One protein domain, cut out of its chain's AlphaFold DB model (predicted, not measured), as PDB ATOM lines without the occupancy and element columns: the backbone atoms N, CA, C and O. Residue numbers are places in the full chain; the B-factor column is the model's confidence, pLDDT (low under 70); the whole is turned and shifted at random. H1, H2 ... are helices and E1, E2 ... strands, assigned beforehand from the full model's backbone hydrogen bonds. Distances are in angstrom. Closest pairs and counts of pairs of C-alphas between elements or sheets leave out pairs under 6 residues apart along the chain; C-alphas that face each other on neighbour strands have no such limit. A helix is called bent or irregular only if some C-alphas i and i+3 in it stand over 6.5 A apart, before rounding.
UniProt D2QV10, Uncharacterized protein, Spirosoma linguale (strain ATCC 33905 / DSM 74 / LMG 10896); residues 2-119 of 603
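Overview. This is residues 2 to 119 of the 603 residues of an uncharacterized protein of Spirosoma linguale (strain ATCC 33905 / DSM 74 / LMG 10896) (UniProt D2QV10). A strongly twisted four-stranded sheet forms the middle layer of three, with H1 and the long H3 over one face and the short H2 over the other. H3 runs over E4, while H1, irregular, covers the edge strand E1 and meets H3 with a part of its length. The printed part has 118 residues with three named helices and four named strands, in the order E1 H1 E2 H2 E3 E4 H3; the sheet is mixed, in the order E1 E2 E4 E3, and the class is mixed, helices and strands. It is compact, with a radius of gyration of the C-alphas of 14.2 A and spans of 43 by 36 by 24 A.

Along the chain. The sheet holds E1, residues 2 to 5, beginning at C-alpha 2 (10.261, -26.541, 16.119); E2, residues 37 to 43, 17.0 A long; E4, residues 81 to 87, 20.3 A; and E3, residues 73 to 78, 16.9 A. H3, residues 98 to 118, is 31.3 A long and ends at C-alpha 118 (26.836, -40.577, 34.928). H1, residues 12 to 29, is 25.4 A long and irregular, with C-alphas 15 and 18 7.7 A apart and a kink of 35 degrees near residue 19. H2, residues 46 to 55, is 14.3 A long.

Arrangement. E2 is parallel to E4 at 18 degrees, with N 41 and O 84 2.7 A apart, and parallel to E1 at 35 degrees, with N 3 and O 40 2.8 A apart. E3 and E4 form an antiparallel hairpin, with N 76 and O 83 2.8 A apart. E1, H1 and E2 make a strand-helix-strand unit, two parallel neighbour strands with a helix between, and its crossover is left-handed. H1 runs along E1 at a height over the sheet of 9.3 A; their closest C-alphas, Tyr 4 and Glu 13, are 6.3 A apart. H3, on the same face, runs along E4 at a height of 10.0 A; the closest C-alphas of the two are Phe 86 and Phe 102, 8.0 A. H1 touches H3 with residues 23 to 27 alone, closest at the C-alphas of Leu 23 and Pro 99, 7.0 A, at a steep tilt of 39 degrees, the same way. H2, on the opposite face, runs along E4 at a height of 8.7 A; their closest C-alphas, Leu 46 and Asp 87, are 5.6 A apart. In H2 every O i to N i+4 pair is within hydrogen-bond range; in H1 12 of 14 are, in H3 15 of 17.

Size, cuts and confidence. The C-alphas farthest apart, those of Ser 10 and Phe 119, are 44.7 A apart. The printed part has no cut. The link from H2 to E3, residues 56 to 72, is long; in it residues 62 to 63 pair antiparallel with residues 76 to 77 of E3. The mean pLDDT of the printed part is 84.4, and residues 56 to 71 are under 70.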
ATOM      1  N   ILE A   2       9.964 -26.477  17.557       94.75
ATOM      2  CA  ILE A   2      10.261 -26.541  16.119       94.75
ATOM      3  C   ILE A   2      10.094 -25.155  15.483       94.75
ATOM      4  O   ILE A   2       9.089 -24.487  15.732       94.75
ATOM      5  N   THR A   3      11.058 -24.757  14.657       95.19
ATOM      6  CA  THR A   3      11.073 -23.513  13.881       95.19
ATOM      7  C   THR A   3      11.294 -23.834  12.405       95.19
ATOM      8  O   THR A   3      12.205 -24.581  12.051       95.19
ATOM      9  N   TYR A   4      10.484 -23.240  11.532       94.75
ATOM     10  CA  TYR A   4      10.587 -23.413  10.083       94.75
ATOM     11  C   TYR A   4      11.341 -22.232   9.457       94.75
ATOM     12  O   TYR A   4      11.035 -21.065   9.715       94.75
ATOM     13  N   LYS A   5      12.351 -22.537   8.641       93.88
ATOM     14  CA  LYS A   5      13.188 -21.578   7.905       93.88
ATOM     15  C   LYS A   5      13.179 -21.955   6.429       93.88
ATOM     16  O   LYS A   5      14.146 -22.496   5.914       93.88
ATOM     17  N   ILE A   6      12.035 -21.738   5.785       93.88
ATOM     18  CA  ILE A   6      11.776 -22.184   4.414       93.88
ATOM     19  C   ILE A   6      11.780 -20.983   3.467       93.88
ATOM     20  O   ILE A   6      11.037 -20.025   3.680       93.88
ATOM     21  N   TYR A   7      12.601 -21.040   2.421       91.56
ATOM     22  CA  TYR A   7      12.810 -19.937   1.478       91.56
ATOM     23  C   TYR A   7      12.170 -20.182   0.111       91.56
ATOM     24  O   TYR A   7      11.694 -19.242  -0.525       91.56
ATOM     25  N   GLN A   8      12.162 -21.429  -0.356       89.44
ATOM     26  CA  GLN A   8      11.721 -21.811  -1.699       89.44
ATOM     27  C   GLN A   8      10.306 -22.400  -1.698       89.44
ATOM     28  O   GLN A   8       9.550 -22.190  -2.647       89.44
ATOM     29  N   PHE A   9       9.911 -23.092  -0.624       86.50
ATOM     30  CA  PHE A   9       8.623 -23.788  -0.528       86.50
ATOM     31  C   PHE A   9       7.662 -23.105   0.457       86.50
ATOM     32  O   PHE A   9       7.449 -23.585   1.566       86.50
ATOM     33  N   SER A  10       7.034 -21.996   0.053       83.06
ATOM     34  CA  SER A  10       6.223 -21.136   0.944       83.06
ATOM     35  C   SER A  10       5.123 -21.850   1.748       83.06
ATOM     36  O   SER A  10       4.775 -21.392   2.830       83.06
ATOM     37  N   ASN A  11       4.592 -22.972   1.249       89.00
ATOM     38  CA  ASN A  11       3.507 -23.725   1.894       89.00
ATOM     39  C   ASN A  11       4.008 -24.938   2.704       89.00
ATOM     40  O   ASN A  11       3.198 -25.732   3.187       89.00
ATOM     41  N   PHE A  12       5.328 -25.132   2.823       92.75
ATOM     42  CA  PHE A  12       5.906 -26.304   3.481       92.75
ATOM     43  C   PHE A  12       5.512 -26.381   4.956       92.75
ATOM     44  O   PHE A  12       5.078 -27.443   5.396       92.75
ATOM     45  N   GLU A  13       5.639 -25.274   5.698       92.81
ATOM     46  CA  GLU A  13       5.273 -25.227   7.120       92.81
ATOM     47  C   GLU A  13       3.798 -25.583   7.305       92.81
ATOM     48  O   GLU A  13       3.485 -26.510   8.043       92.81
ATOM     49  N   GLU A  14       2.895 -24.913   6.582       91.62
ATOM     50  CA  GLU A  14       1.452 -25.163   6.677       91.62
ATOM     51  C   GLU A  14       1.103 -26.634   6.400       91.62
ATOM     52  O   GLU A  14       0.289 -27.222   7.108       91.62
ATOM     53  N   SER A  15       1.777 -27.256   5.429       91.75
ATOM     54  CA  SER A  15       1.500 -28.638   5.015       91.75
ATOM     55  C   SER A  15       2.086 -29.704   5.949       91.75
ATOM     56  O   SER A  15       1.640 -30.849   5.913       91.75
ATOM     57  N   HIS A  16       3.101 -29.371   6.756       93.94
ATOM     58  CA  HIS A  16       3.876 -30.359   7.522       93.94
ATOM     59  C   HIS A  16       3.938 -30.095   9.027       93.94
ATOM     60  O   HIS A  16       4.458 -30.932   9.766       93.94
ATOM     61  N   LYS A  17       3.397 -28.969   9.501       93.44
ATOM     62  CA  LYS A  17       3.436 -28.594  10.916       93.44
ATOM     63  C   LYS A  17       2.824 -29.648  11.827       93.44
ATOM     64  O   LYS A  17       3.503 -30.137  12.723       93.44
ATOM     65  N   GLU A  18       1.588 -30.059  11.544       93.31
ATOM     66  CA  GLU A  18       0.902 -31.096  12.327       93.31
ATOM     67  C   GLU A  18       1.674 -32.422  12.319       93.31
ATOM     68  O   GLU A  18       1.736 -33.119  13.331       93.31
ATOM     69  N   TYR A  19       2.313 -32.748  11.194       94.06
ATOM     70  CA  TYR A  19       3.108 -33.959  11.048       94.06
ATOM     71  C   TYR A  19       4.339 -33.948  11.968       94.06
ATOM     72  O   TYR A  19       4.494 -34.866  12.773       94.06
ATOM     73  N   PHE A  20       5.184 -32.915  11.925       95.19
ATOM     74  CA  PHE A  20       6.364 -32.848  12.799       95.19
ATOM     75  C   PHE A  20       6.005 -32.636  14.273       95.19
ATOM     76  O   PHE A  20       6.663 -33.215  15.140       95.19
ATOM     77  N   ASP A  21       4.942 -31.885  14.571       94.75
ATOM     78  CA  ASP A  21       4.428 -31.755  15.938       94.75
ATOM     79  C   ASP A  21       3.971 -33.124  16.472       94.75
ATOM     80  O   ASP A  21       4.242 -33.459  17.627       94.75
ATOM     81  N   SER A  22       3.349 -33.963  15.633       94.00
ATOM     82  CA  SER A  22       2.980 -35.332  16.018       94.00
ATOM     83  C   SER A  22       4.203 -36.191  16.356       94.00
ATOM     84  O   SER A  22       4.191 -36.874  17.381       94.00
ATOM     85  N   LEU A  23       5.284 -36.102  15.570       93.81
ATOM     86  CA  LEU A  23       6.534 -36.815  15.846       93.81
ATOM     87  C   LEU A  23       7.161 -36.325  17.157       93.81
ATOM     88  O   LEU A  23       7.488 -37.127  18.030       93.81
ATOM     89  N   LEU A  24       7.272 -35.011  17.352       94.38
ATOM     90  CA  LEU A  24       7.829 -34.455  18.584       94.38
ATOM     91  C   LEU A  24       7.012 -34.868  19.820       94.38
ATOM     92  O   LEU A  24       7.590 -35.218  20.850       94.38
ATOM     93  N   ASN A  25       5.683 -34.907  19.711       94.12
ATOM     94  CA  ASN A  25       4.811 -35.358  20.794       94.12
ATOM     95  C   ASN A  25       5.062 -36.821  21.191       94.12
ATOM     96  O   ASN A  25       4.953 -37.143  22.375       94.12
ATOM     97  N   VAL A  26       5.453 -37.699  20.258       93.44
ATOM     98  CA  VAL A  26       5.858 -39.077  20.589       93.44
ATOM     99  C   VAL A  26       7.072 -39.065  21.524       93.44
ATOM    100  O   VAL A  26       7.020 -39.690  22.583       93.44
ATOM    101  N   ILE A  27       8.117 -38.299  21.195       93.06
ATOM    102  CA  ILE A  27       9.335 -38.158  22.017       93.06
ATOM    103  C   ILE A  27       9.012 -37.555  23.393       93.06
ATOM    104  O   ILE A  27       9.452 -38.075  24.420       93.06
ATOM    105  N   ILE A  28       8.203 -36.491  23.434       93.06
ATOM    106  CA  ILE A  28       7.806 -35.828  24.688       93.06
ATOM    107  C   ILE A  28       6.994 -36.778  25.573       93.06
ATOM    108  O   ILE A  28       7.279 -36.899  26.761       93.06
ATOM    109  N   SER A  29       6.014 -37.490  25.008       91.81
ATOM    110  CA  SER A  29       5.145 -38.400  25.771       91.81
ATOM    111  C   SER A  29       5.900 -39.560  26.425       91.81
ATOM    112  O   SER A  29       5.451 -40.098  27.436       91.81
ATOM    113  N   GLN A  30       7.059 -39.923  25.873       90.75
ATOM    114  CA  GLN A  30       7.940 -40.953  26.413       90.75
ATOM    115  C   GLN A  30       9.034 -40.398  27.340       90.75
ATOM    116  O   GLN A  30       9.833 -41.180  27.849       90.75
ATOM    117  N   ASN A  31       9.065 -39.083  27.598       91.12
ATOM    118  CA  ASN A  31      10.097 -38.395  28.384       91.12
ATOM    119  C   ASN A  31      11.531 -38.634  27.870       91.12
ATOM    120  O   ASN A  31      12.465 -38.732  28.660       91.12
ATOM    121  N   ILE A  32      11.708 -38.726  26.548       91.81
ATOM    122  CA  ILE A  32      13.013 -38.962  25.898       91.81
ATOM    123  C   ILE A  32      13.510 -37.745  25.106       91.81
ATOM    124  O   ILE A  32      14.365 -37.860  24.230       91.81
ATOM    125  N   LEU A  33      12.954 -36.564  25.384       92.50
ATOM    126  CA  LEU A  33      13.441 -35.301  24.841       92.50
ATOM    127  C   LEU A  33      14.527 -34.747  25.767       92.50
ATOM    128  O   LEU A  33      14.263 -34.493  26.942       92.50
ATOM    129  N   SER A  34      15.728 -34.529  25.238       91.75
ATOM    130  CA  SER A  34      16.801 -33.902  26.010       91.75
ATOM    131  C   SER A  34      16.468 -32.453  26.385       91.75
ATOM    132  O   SER A  34      16.012 -31.670  25.551       91.75
ATOM    133  N   SER A  35      16.784 -32.077  27.628       90.12
ATOM    134  CA  SER A  35      16.718 -30.694  28.117       90.12
ATOM    135  C   SER A  35      17.774 -29.773  27.504       90.12
ATOM    136  O   SER A  35      17.653 -28.557  27.614       90.12
ATOM    137  N   ASN A  36      18.812 -30.339  26.885       89.88
ATOM    138  CA  ASN A  36      19.899 -29.596  26.253       89.88
ATOM    139  C   ASN A  36      19.551 -29.159  24.822       89.88
ATOM    140  O   ASN A  36      20.318 -28.420  24.209       89.88
ATOM    141  N   ILE A  37      18.410 -29.600  24.276       92.38
ATOM    142  CA  ILE A  37      17.937 -29.173  22.957       92.38
ATOM    143  C   ILE A  37      17.180 -27.849  23.105       92.38
ATOM    144  O   ILE A  37      16.075 -27.814  23.641       92.38
ATOM    145  N   ASP A  38      17.762 -26.771  22.586       91.62
ATOM    146  CA  ASP A  38      17.158 -25.430  22.588       91.62
ATOM    147  C   ASP A  38      16.104 -25.287  21.480       91.62
ATOM    148  O   ASP A  38      14.983 -24.828  21.702       91.62
ATOM    149  N   GLU A  39      16.447 -25.724  20.265       93.44
ATOM    150  CA  GLU A  39      15.607 -25.519  19.086       93.44
ATOM    151  C   GLU A  39      15.829 -26.603  18.021       93.44
ATOM    152  O   GLU A  39      16.958 -27.035  17.767       93.44
ATOM    153  N   ILE A  40      14.732 -27.009  17.375       95.06
ATOM    154  CA  ILE A  40      14.718 -27.890  16.205       95.06
ATOM    155  C   ILE A  40      14.348 -27.040  14.989       95.06
ATOM    156  O   ILE A  40      13.278 -26.441  14.949       95.06
ATOM    157  N   ILE A  41      15.217 -26.981  13.990       94.69
ATOM    158  CA  ILE A  41      15.076 -26.130  12.813       94.69
ATOM    159  C   ILE A  41      14.845 -27.012  11.590       94.69
ATOM    160  O   ILE A  41      15.629 -27.917  11.314       94.69
ATOM    161  N   ILE A  42      13.785 -26.732  10.835       94.75
ATOM    162  CA  ILE A  42      13.502 -27.381   9.551       94.75
ATOM    163  C   ILE A  42      13.702 -26.339   8.451       94.75
ATOM    164  O   ILE A  42      13.035 -25.302   8.454       94.75
ATOM    165  N   THR A  43      14.648 -26.586   7.543       93.88
ATOM    166  CA  THR A  43      15.128 -25.597   6.563       93.88
ATOM    167  C   THR A  43      15.370 -26.216   5.192       93.88
ATOM    168  O   THR A  43      15.832 -27.348   5.107       93.88
ATOM    169  N   ASP A  44      15.091 -25.486   4.113       92.06
ATOM    170  CA  ASP A  44      15.470 -25.861   2.741       92.06
ATOM    171  C   ASP A  44      16.841 -25.288   2.312       92.06
ATOM    172  O   ASP A  44      17.305 -25.556   1.203       92.06
ATOM    173  N   ASP A  45      17.518 -24.561   3.212       91.19
ATOM    174  CA  ASP A  45      18.900 -24.075   3.110       91.19
ATOM    175  C   ASP A  45      19.697 -24.507   4.356       91.19
ATOM    176  O   ASP A  45      20.022 -23.703   5.238       91.19
ATOM    177  N   LEU A  46      19.980 -25.813   4.459       88.25
ATOM    178  CA  LEU A  46      20.663 -26.400   5.619       88.25
ATOM    179  C   LEU A  46      22.022 -25.741   5.881       88.25
ATOM    180  O   LEU A  46      22.315 -25.324   7.002       88.25
ATOM    181  N   SER A  47      22.857 -25.641   4.846       85.38
ATOM    182  CA  SER A  47      24.192 -25.059   4.963       85.38
ATOM    183  C   SER A  47      24.150 -23.578   5.321       85.38
ATOM    184  O   SER A  47      24.929 -23.145   6.167       85.38
ATOM    185  N   GLY A  48      23.257 -22.798   4.705       87.00
ATOM    186  CA  GLY A  48      23.173 -21.368   4.961       87.00
ATOM    187  C   GLY A  48      22.631 -21.063   6.351       87.00
ATOM    188  O   GLY A  48      23.166 -20.174   7.006       87.00
ATOM    189  N   GLU A  49      21.654 -21.823   6.854       89.25
ATOM    190  CA  GLU A  49      21.169 -21.661   8.233       89.25
ATOM    191  C   GLU A  49      22.228 -22.034   9.271       89.25
ATOM    192  O   GLU A  49      22.410 -21.295  10.240       89.25
ATOM    193  N   ILE A  50      22.975 -23.126   9.063       85.88
ATOM    194  CA  ILE A  50      24.088 -23.479   9.956       85.88
ATOM    195  C   ILE A  50      25.143 -22.368   9.931       85.88
ATOM    196  O   ILE A  50      25.563 -21.912  10.994       85.88
ATOM    197  N   THR A  51      25.534 -21.880   8.751       85.06
ATOM    198  CA  THR A  51      26.501 -20.781   8.633       85.06
ATOM    199  C   THR A  51      25.996 -19.514   9.326       85.06
ATOM    200  O   THR A  51      26.691 -19.011  10.203       85.06
ATOM    201  N   ARG A  52      24.766 -19.054   9.053       87.12
ATOM    202  CA  ARG A  52      24.150 -17.880   9.711       87.12
ATOM    203  C   ARG A  52      24.072 -18.033  11.231       87.12
ATOM    204  O   ARG A  52      24.292 -17.077  11.973       87.12
ATOM    205  N   TYR A  53      23.794 -19.245  11.713       83.19
ATOM    206  CA  TYR A  53      23.789 -19.556  13.141       83.19
ATOM    207  C   TYR A  53      25.190 -19.463  13.772       83.19
ATOM    208  O   TYR A  53      25.319 -19.120  14.953       83.19
ATOM    209  N   CYS A  54      26.241 -19.741  12.999       81.06
ATOM    210  CA  CYS A  54      27.630 -19.707  13.452       81.06
ATOM    211  C   CYS A  54      28.299 -18.334  13.276       81.06
ATOM    212  O   CYS A  54      29.136 -17.973  14.096       81.06
ATOM    213  N   GLU A  55      27.907 -17.543  12.270       77.06
ATOM    214  CA  GLU A  55      28.510 -16.248  11.893       77.06
ATOM    215  C   GLU A  55      28.606 -15.238  13.049       77.06
ATOM    216  O   GLU A  55      29.572 -14.485  13.139       77.06
ATOM    217  N   ASN A  56      27.639 -15.248  13.972       63.00
ATOM    218  CA  ASN A  56      27.593 -14.317  15.108       63.00
ATOM    219  C   ASN A  56      28.234 -14.864  16.394       63.00
ATOM    220  O   ASN A  56      28.110 -14.247  17.456       63.00
ATOM    221  N   ARG A  57      28.902 -16.024  16.340       65.62
ATOM    222  CA  ARG A  57      29.545 -16.638  17.507       65.62
ATOM    223  C   ARG A  57      31.055 -16.715  17.315       65.62
ATOM    224  O   ARG A  57      31.551 -17.373  16.413       65.62
ATOM    225  N   PHE A  58      31.805 -16.087  18.223       54.00
ATOM    226  CA  PHE A  58      33.278 -16.043  18.233       54.00
ATOM    227  C   PHE A  58      33.958 -17.394  18.562       54.00
ATOM    228  O   PHE A  58      35.081 -17.412  19.064       54.00
ATOM    229  N   ARG A  59      33.284 -18.532  18.354       56.56
ATOM    230  CA  ARG A  59      33.780 -19.878  18.677       56.56
ATOM    231  C   ARG A  59      33.400 -20.867  17.581       56.56
ATOM    232  O   ARG A  59      32.308 -20.787  17.027       56.56
ATOM    233  N   THR A  60      34.288 -21.820  17.310       51.19
ATOM    234  CA  THR A  60      34.035 -22.926  16.381       51.19
ATOM    235  C   THR A  60      33.049 -23.924  17.005       51.19
ATOM    236  O   THR A  60      33.364 -24.469  18.064       51.19
ATOM    237  N   PRO A  61      31.876 -24.171  16.396       53.72
ATOM    238  CA  PRO A  61      30.918 -25.167  16.883       53.72
ATOM    239  C   PRO A  61      31.428 -26.602  16.719       53.72
ATOM    240  O   PRO A  61      32.143 -26.907  15.762       53.72
ATOM    241  N   ASN A  62      30.941 -27.508  17.571       53.41
ATOM    242  CA  ASN A  62      30.992 -28.941  17.289       53.41
ATOM    243  C   ASN A  62      29.789 -29.320  16.413       53.41
ATOM    244  O   ASN A  62      28.642 -29.081  16.793       53.41
ATOM    245  N   ILE A  63      30.053 -29.885  15.230       57.25
ATOM    246  CA  ILE A  63      29.025 -30.282  14.254       57.25
ATOM    247  C   ILE A  63      29.057 -31.802  14.082       57.25
ATOM    248  O   ILE A  63      30.117 -32.373  13.805       57.25
ATOM    249  N   THR A  64      27.900 -32.464  14.170       55.28
ATOM    250  CA  THR A  64      27.810 -33.910  13.906       55.28
ATOM    251  C   THR A  64      28.184 -34.254  12.454       55.28
ATOM    252  O   THR A  64      27.710 -33.653  11.481       55.28
ATOM    253  N   ARG A  65      29.060 -35.249  12.261       42.22
ATOM    254  CA  ARG A  65      29.452 -35.749  10.930       42.22
ATOM    255  C   ARG A  65      28.501 -36.870  10.478       42.22
ATOM    256  O   ARG A  65      28.703 -38.027  10.815       42.22
ATOM    257  N   SER A  66      27.477 -36.539   9.691       37.53
ATOM    258  CA  SER A  66      26.651 -37.520   8.968       37.53
ATOM    259  C   SER A  66      27.460 -38.194   7.844       37.53
ATOM    260  O   SER A  66      28.176 -37.507   7.117       37.53
ATOM    261  N   ARG A  67      27.337 -39.520   7.692       36.44
ATOM    262  CA  ARG A  67      28.135 -40.371   6.777       36.44
ATOM    263  C   ARG A  67      27.623 -40.464   5.329       36.44
ATOM    264  O   ARG A  67      28.046 -41.352   4.598       36.44
ATOM    265  N   GLU A  68      26.766 -39.554   4.881       29.77
ATOM    266  CA  GLU A  68      26.284 -39.534   3.494       29.77
ATOM    267  C   GLU A  68      26.721 -38.261   2.765       29.77
ATOM    268  O   GLU A  68      26.880 -37.204   3.375       29.77
ATOM    269  N   PHE A  69      26.903 -38.364   1.441       33.41
ATOM    270  CA  PHE A  69      27.326 -37.284   0.531       33.41
ATOM    271  C   PHE A  69      26.426 -36.025   0.578       33.41
ATOM    272  O   PHE A  69      26.780 -35.003  -0.011       33.41
ATOM    273  N   LYS A  70      25.290 -36.073   1.292       43.94
ATOM    274  CA  LYS A  70      24.455 -34.933   1.690       43.94
ATOM    275  C   LYS A  70      23.969 -35.131   3.129       43.94
ATOM    276  O   LYS A  70      23.471 -36.196   3.475       43.94
ATOM    277  N   ALA A  71      24.131 -34.119   3.975       60.59
ATOM    278  CA  ALA A  71      23.654 -34.172   5.352       60.59
ATOM    279  C   ALA A  71      22.142 -33.931   5.393       60.59
ATOM    280  O   ALA A  71      21.691 -32.856   5.026       60.59
ATOM    281  N   VAL A  72      21.377 -34.924   5.839       81.19
ATOM    282  CA  VAL A  72      19.914 -34.833   5.978       81.19
ATOM    283  C   VAL A  72      19.515 -34.182   7.311       81.19
ATOM    284  O   VAL A  72      18.494 -33.503   7.406       81.19
ATOM    285  N   ALA A  73      20.356 -34.352   8.334       85.25
ATOM    286  CA  ALA A  73      20.246 -33.689   9.625       85.25
ATOM    287  C   ALA A  73      21.637 -33.325  10.172       85.25
ATOM    288  O   ALA A  73      22.636 -33.969   9.830       85.25
ATOM    289  N   LYS A  74      21.704 -32.291  11.015       86.12
ATOM    290  CA  LYS A  74      22.912 -31.839  11.721       86.12
ATOM    291  C   LYS A  74      22.577 -31.348  13.120       86.12
ATOM    292  O   LYS A  74      21.599 -30.635  13.304       86.12
ATOM    293  N   THR A  75      23.460 -31.626  14.068       87.25
ATOM    294  CA  THR A  75      23.406 -31.076  15.422       87.25
ATOM    295  C   THR A  75      24.590 -30.148  15.614       87.25
ATOM    296  O   THR A  75      25.723 -30.502  15.276       87.25
ATOM    297  N   VAL A  76      24.312 -28.951  16.121       85.81
ATOM    298  CA  VAL A  76      25.295 -27.920  16.443       85.81
ATOM    299  C   VAL A  76      25.263 -27.701  17.949       85.81
ATOM    300  O   VAL A  76      24.235 -27.283  18.483       85.81
ATOM    301  N   ASP A  77      26.380 -27.977  18.614       83.00
ATOM    302  CA  ASP A  77      26.541 -27.819  20.063       83.00
ATOM    303  C   ASP A  77      27.364 -26.561  20.383       83.00
ATOM    304  O   ASP A  77      28.463 -26.366  19.848       83.00
ATOM    305  N   PHE A  78      26.817 -25.715  21.259       80.25
ATOM    306  CA  PHE A  78      27.516 -24.612  21.906       80.25
ATOM    307  C   PHE A  78      27.399 -24.729  23.429       80.25
ATOM    308  O   PHE A  78      26.333 -24.487  23.991       80.25
ATOM    309  N   ASP A  79      28.521 -25.024  24.092       74.88
ATOM    310  CA  ASP A  79      28.638 -25.103  25.556       74.88
ATOM    311  C   ASP A  79      27.571 -26.019  26.208       74.88
ATOM    312  O   ASP A  79      27.072 -25.736  27.298       74.88
ATOM    313  N   GLY A  80      27.212 -27.121  25.537       77.44
ATOM    314  CA  GLY A  80      26.222 -28.095  26.001       77.44
ATOM    315  C   GLY A  80      24.787 -27.779  25.580       77.44
ATOM    316  O   GLY A  80      23.902 -28.592  25.830       77.44
ATOM    317  N   ILE A  81      24.540 -26.639  24.926       85.88
ATOM    318  CA  ILE A  81      23.242 -26.285  24.345       85.88
ATOM    319  C   ILE A  81      23.245 -26.652  22.860       85.88
ATOM    320  O   ILE A  81      24.035 -26.134  22.065       85.88
ATOM    321  N   LYS A  82      22.326 -27.535  22.472       89.12
ATOM    322  CA  LYS A  82      22.272 -28.163  21.152       89.12
ATOM    323  C   LYS A  82      21.123 -27.587  20.322       89.12
ATOM    324  O   LYS A  82      19.991 -27.468  20.793       89.12
ATOM    325  N   LYS A  83      21.403 -27.273  19.055       91.44
ATOM    326  CA  LYS A  83      20.384 -27.035  18.019       91.44
ATOM    327  C   LYS A  83      20.466 -28.089  16.943       91.44
ATOM    328  O   LYS A  83      21.560 -28.484  16.546       91.44
ATOM    329  N   ILE A  84      19.308 -28.507  16.455       91.94
ATOM    330  CA  ILE A  84      19.198 -29.563  15.452       91.94
ATOM    331  C   ILE A  84      18.618 -28.957  14.190       91.94
ATOM    332  O   ILE A  84      17.639 -28.225  14.255       91.94
ATOM    333  N   PHE A  85      19.211 -29.269  13.051       92.62
ATOM    334  CA  PHE A  85      18.802 -28.788  11.746       92.62
ATOM    335  C   PHE A  85      18.436 -29.986  10.875       92.62
ATOM    336  O   PHE A  85      19.235 -30.912  10.756       92.62
ATOM    337  N   PHE A  86      17.263 -29.953  10.254       93.12
ATOM    338  CA  PHE A  86      16.794 -30.944   9.288       93.12
ATOM    339  C   PHE A  86      16.616 -30.294   7.915       93.12
ATOM    340  O   PHE A  86      16.050 -29.202   7.815       93.12
ATOM    341  N   ASP A  87      17.080 -30.975   6.867       91.56
ATOM    342  CA  ASP A  87      16.916 -30.527   5.483       91.56
ATOM    343  C   ASP A  87      15.511 -30.878   4.965       91.56
ATOM    344  O   ASP A  87      15.184 -32.044   4.730       91.56
ATOM    345  N   ALA A  88      14.680 -29.857   4.762       92.25
ATOM    346  CA  ALA A  88      13.299 -29.951   4.295       92.25
ATOM    347  C   ALA A  88      13.171 -30.564   2.887       92.25
ATOM    348  O   ALA A  88      12.120 -31.115   2.547       92.25
ATOM    349  N   ASN A  89      14.237 -30.523   2.079       88.62
ATOM    350  CA  ASN A  89      14.262 -31.173   0.764       88.62
ATOM    351  C   ASN A  89      14.198 -32.703   0.871       88.62
ATOM    352  O   ASN A  89      13.812 -33.381  -0.081       88.62
ATOM    353  N   TYR A  90      14.587 -33.240   2.025       86.88
ATOM    354  CA  TYR A  90      14.740 -34.668   2.260       86.88
ATOM    355  C   TYR A  90      13.824 -35.178   3.378       86.88
ATOM    356  O   TYR A  90      13.318 -36.293   3.294       86.88
ATOM    357  N   VAL A  91      13.566 -34.350   4.390       86.06
ATOM    358  CA  VAL A  91      12.759 -34.678   5.567       86.06
ATOM    359  C   VAL A  91      11.426 -33.942   5.477       86.06
ATOM    360  O   VAL A  91      11.359 -32.729   5.660       86.06
ATOM    361  N   ASN A  92      10.348 -34.670   5.191       90.00
ATOM    362  CA  ASN A  92       8.983 -34.138   5.140       90.00
ATOM    363  C   ASN A  92       7.929 -35.247   5.321       90.00
ATOM    364  O   ASN A  92       8.247 -36.436   5.314       90.00
ATOM    365  N   GLY A  93       6.664 -34.856   5.469       86.50
ATOM    366  CA  GLY A  93       5.552 -35.770   5.764       86.50
ATOM    367  C   GLY A  93       5.163 -36.723   4.633       86.50
ATOM    368  O   GLY A  93       4.380 -37.641   4.861       86.50
ATOM    369  N   LEU A  94       5.712 -36.539   3.429       86.38
ATOM    370  CA  LEU A  94       5.491 -37.422   2.281       86.38
ATOM    371  C   LEU A  94       6.575 -38.503   2.159       86.38
ATOM    372  O   LEU A  94       6.402 -39.477   1.427       86.38
ATOM    373  N   VAL A  95       7.700 -38.340   2.858       85.62
ATOM    374  CA  VAL A  95       8.848 -39.242   2.787       85.62
ATOM    375  C   VAL A  95       8.767 -40.286   3.900       85.62
ATOM    376  O   VAL A  95       8.744 -39.967   5.087       85.62
ATOM    377  N   LYS A  96       8.761 -41.562   3.503       84.75
ATOM    378  CA  LYS A  96       8.551 -42.715   4.391       84.75
ATOM    379  C   LYS A  96       9.567 -42.813   5.537       84.75
ATOM    380  O   LYS A  96       9.194 -43.163   6.650       84.75
ATOM    381  N   TRP A  97      10.830 -42.488   5.275       84.44
ATOM    382  CA  TRP A  97      11.921 -42.616   6.244       84.44
ATOM    383  C   TRP A  97      12.089 -41.382   7.150       84.44
ATOM    384  O   TRP A  97      12.896 -41.404   8.078       84.44
ATOM    385  N   THR A  98      11.306 -40.312   6.946       89.12
ATOM    386  CA  THR A  98      11.351 -39.093   7.775       89.12
ATOM    387  C   THR A  98      11.235 -39.364   9.281       89.12
ATOM    388  O   THR A  98      12.060 -38.824  10.023       89.12
ATOM    389  N   PRO A  99      10.288 -40.194   9.775       90.00
ATOM    390  CA  PRO A  99      10.192 -40.487  11.203       90.00
ATOM    391  C   PRO A  99      11.479 -41.099  11.750       90.00
ATOM    392  O   PRO A  99      11.924 -40.713  12.826       90.00
ATOM    393  N   GLN A 100      12.102 -42.006  10.990       87.06
ATOM    394  CA  GLN A 100      13.346 -42.658  11.384       87.06
ATOM    395  C   GLN A 100      14.456 -41.630  11.605       87.06
ATOM    396  O   GLN A 100      15.015 -41.574  12.695       87.06
ATOM    397  N   VAL A 101      14.718 -40.770  10.618       87.81
ATOM    398  CA  VAL A 101      15.775 -39.750  10.713       87.81
ATOM    399  C   VAL A 101      15.487 -38.732  11.817       87.81
ATOM    400  O   VAL A 101      16.391 -38.357  12.565       87.81
ATOM    401  N   PHE A 102      14.229 -38.305  11.954       90.94
ATOM    402  CA  PHE A 102      13.820 -37.357  12.989       90.94
ATOM    403  C   PHE A 102      14.031 -37.923  14.399       90.94
ATOM    404  O   PHE A 102      14.612 -37.261  15.261       90.94
ATOM    405  N   PHE A 103      13.592 -39.160  14.631       91.19
ATOM    406  CA  PHE A 103      13.724 -39.819  15.923       91.19
ATOM    407  C   PHE A 103      15.166 -40.186  16.252       91.19
ATOM    408  O   PHE A 103      15.607 -39.902  17.363       91.19
ATOM    409  N   GLU A 104      15.917 -40.768  15.315       88.00
ATOM    410  CA  GLU A 104      17.310 -41.165  15.551       88.00
ATOM    411  C   GLU A 104      18.167 -39.974  15.990       88.00
ATOM    412  O   GLU A 104      18.903 -40.091  16.969       88.00
ATOM    413  N   GLN A 105      17.998 -38.803  15.364       89.44
ATOM    414  CA  GLN A 105      18.776 -37.618  15.724       89.44
ATOM    415  C   GLN A 105      18.465 -37.093  17.138       89.44
ATOM    416  O   GLN A 105      19.380 -36.646  17.834       89.44
ATOM    417  N   LEU A 106      17.198 -37.133  17.564       92.12
ATOM    418  CA  LEU A 106      16.777 -36.684  18.899       92.12
ATOM    419  C   LEU A 106      17.187 -37.673  19.993       92.12
ATOM    420  O   LEU A 106      17.670 -37.271  21.052       92.12
ATOM    421  N   ILE A 107      17.012 -38.966  19.725       92.50
ATOM    422  CA  ILE A 107      17.351 -40.043  20.654       92.50
ATOM    423  C   ILE A 107      18.856 -40.106  20.891       92.50
ATOM    424  O   ILE A 107      19.267 -40.359  22.020       92.50
ATOM    425  N   GLU A 108      19.675 -39.883  19.861       90.44
ATOM    426  CA  GLU A 108      21.133 -39.887  19.996       90.44
ATOM    427  C   GLU A 108      21.596 -38.820  20.994       90.44
ATOM    428  O   GLU A 108      22.359 -39.124  21.908       90.44
ATOM    429  N   ILE A 109      21.046 -37.604  20.899       91.38
ATOM    430  CA  ILE A 109      21.340 -36.507  21.832       91.38
ATOM    431  C   ILE A 109      20.879 -36.850  23.248       91.38
ATOM    432  O   ILE A 109      21.631 -36.676  24.204       91.38
ATOM    433  N   TYR A 110      19.653 -37.358  23.392       93.81
ATOM    434  CA  TYR A 110      19.125 -37.765  24.692       93.81
ATOM    435  C   TYR A 110      19.965 -38.875  25.338       93.81
ATOM    436  O   TYR A 110      20.289 -38.803  26.522       93.81
ATOM    437  N   SER A 111      20.366 -39.874  24.554       93.56
ATOM    438  CA  SER A 111      21.204 -40.984  25.015       93.56
ATOM    439  C   SER A 111      22.592 -40.502  25.431       93.56
ATOM    440  O   SER A 111      23.105 -40.933  26.462       93.56
ATOM    441  N   GLU A 112      23.176 -39.576  24.668       91.81
ATOM    442  CA  GLU A 112      24.456 -38.948  24.995       91.81
ATOM    443  C   GLU A 112      24.374 -38.196  26.329       91.81
ATOM    444  O   GLU A 112      25.254 -38.346  27.174       91.81
ATOM    445  N   ASP A 113      23.308 -37.419  26.543       91.06
ATOM    446  CA  ASP A 113      23.124 -36.635  27.767       91.06
ATOM    447  C   ASP A 113      22.915 -37.529  28.998       91.06
ATOM    448  O   ASP A 113      23.475 -37.240  30.060       91.06
ATOM    449  N   ILE A 114      22.186 -38.646  28.853       92.38
ATOM    450  CA  ILE A 114      22.067 -39.658  29.913       92.38
ATOM    451  C   ILE A 114      23.450 -40.174  30.293       92.38
ATOM    452  O   ILE A 114      23.821 -40.085  31.463       92.38
ATOM    453  N   ILE A 115      24.225 -40.684  29.329       92.50
ATOM    454  CA  ILE A 115      25.548 -41.245  29.622       92.50
ATOM    455  C   ILE A 115      26.461 -40.167  30.211       92.50
ATOM    456  O   ILE A 115      27.118 -40.413  31.216       92.50
ATOM    457  N   ASN A 116      26.471 -38.955  29.655       90.88
ATOM    458  CA  ASN A 116      27.324 -37.859  30.119       90.88
ATOM    459  C   ASN A 116      27.014 -37.418  31.559       90.88
ATOM    460  O   ASN A 116      27.904 -36.920  32.251       90.88
ATOM    461  N   SER A 117      25.779 -37.619  32.030       90.06
ATOM    462  CA  SER A 117      25.397 -37.321  33.415       90.06
ATOM    463  C   SER A 117      26.007 -38.282  34.444       90.06
ATOM    464  O   SER A 117      26.203 -37.888  35.592       90.06
ATOM    465  N   VAL A 118      26.342 -39.511  34.036       92.12
ATOM    466  CA  VAL A 118      26.836 -40.577  34.928       92.12
ATOM    467  C   VAL A 118      28.270 -41.022  34.625       92.12
ATOM    468  O   VAL A 118      28.954 -41.527  35.511       92.12
ATOM    469  N   PHE A 119      28.753 -40.810  33.401       92.25
ATOM    470  CA  PHE A 119      30.052 -41.266  32.917       92.25
ATOM    471  C   PHE A 119      30.740 -40.165  32.103       92.25
ATOM    472  O   PHE A 119      30.503 -39.988  30.905       92.25
TER     473      PHE A 119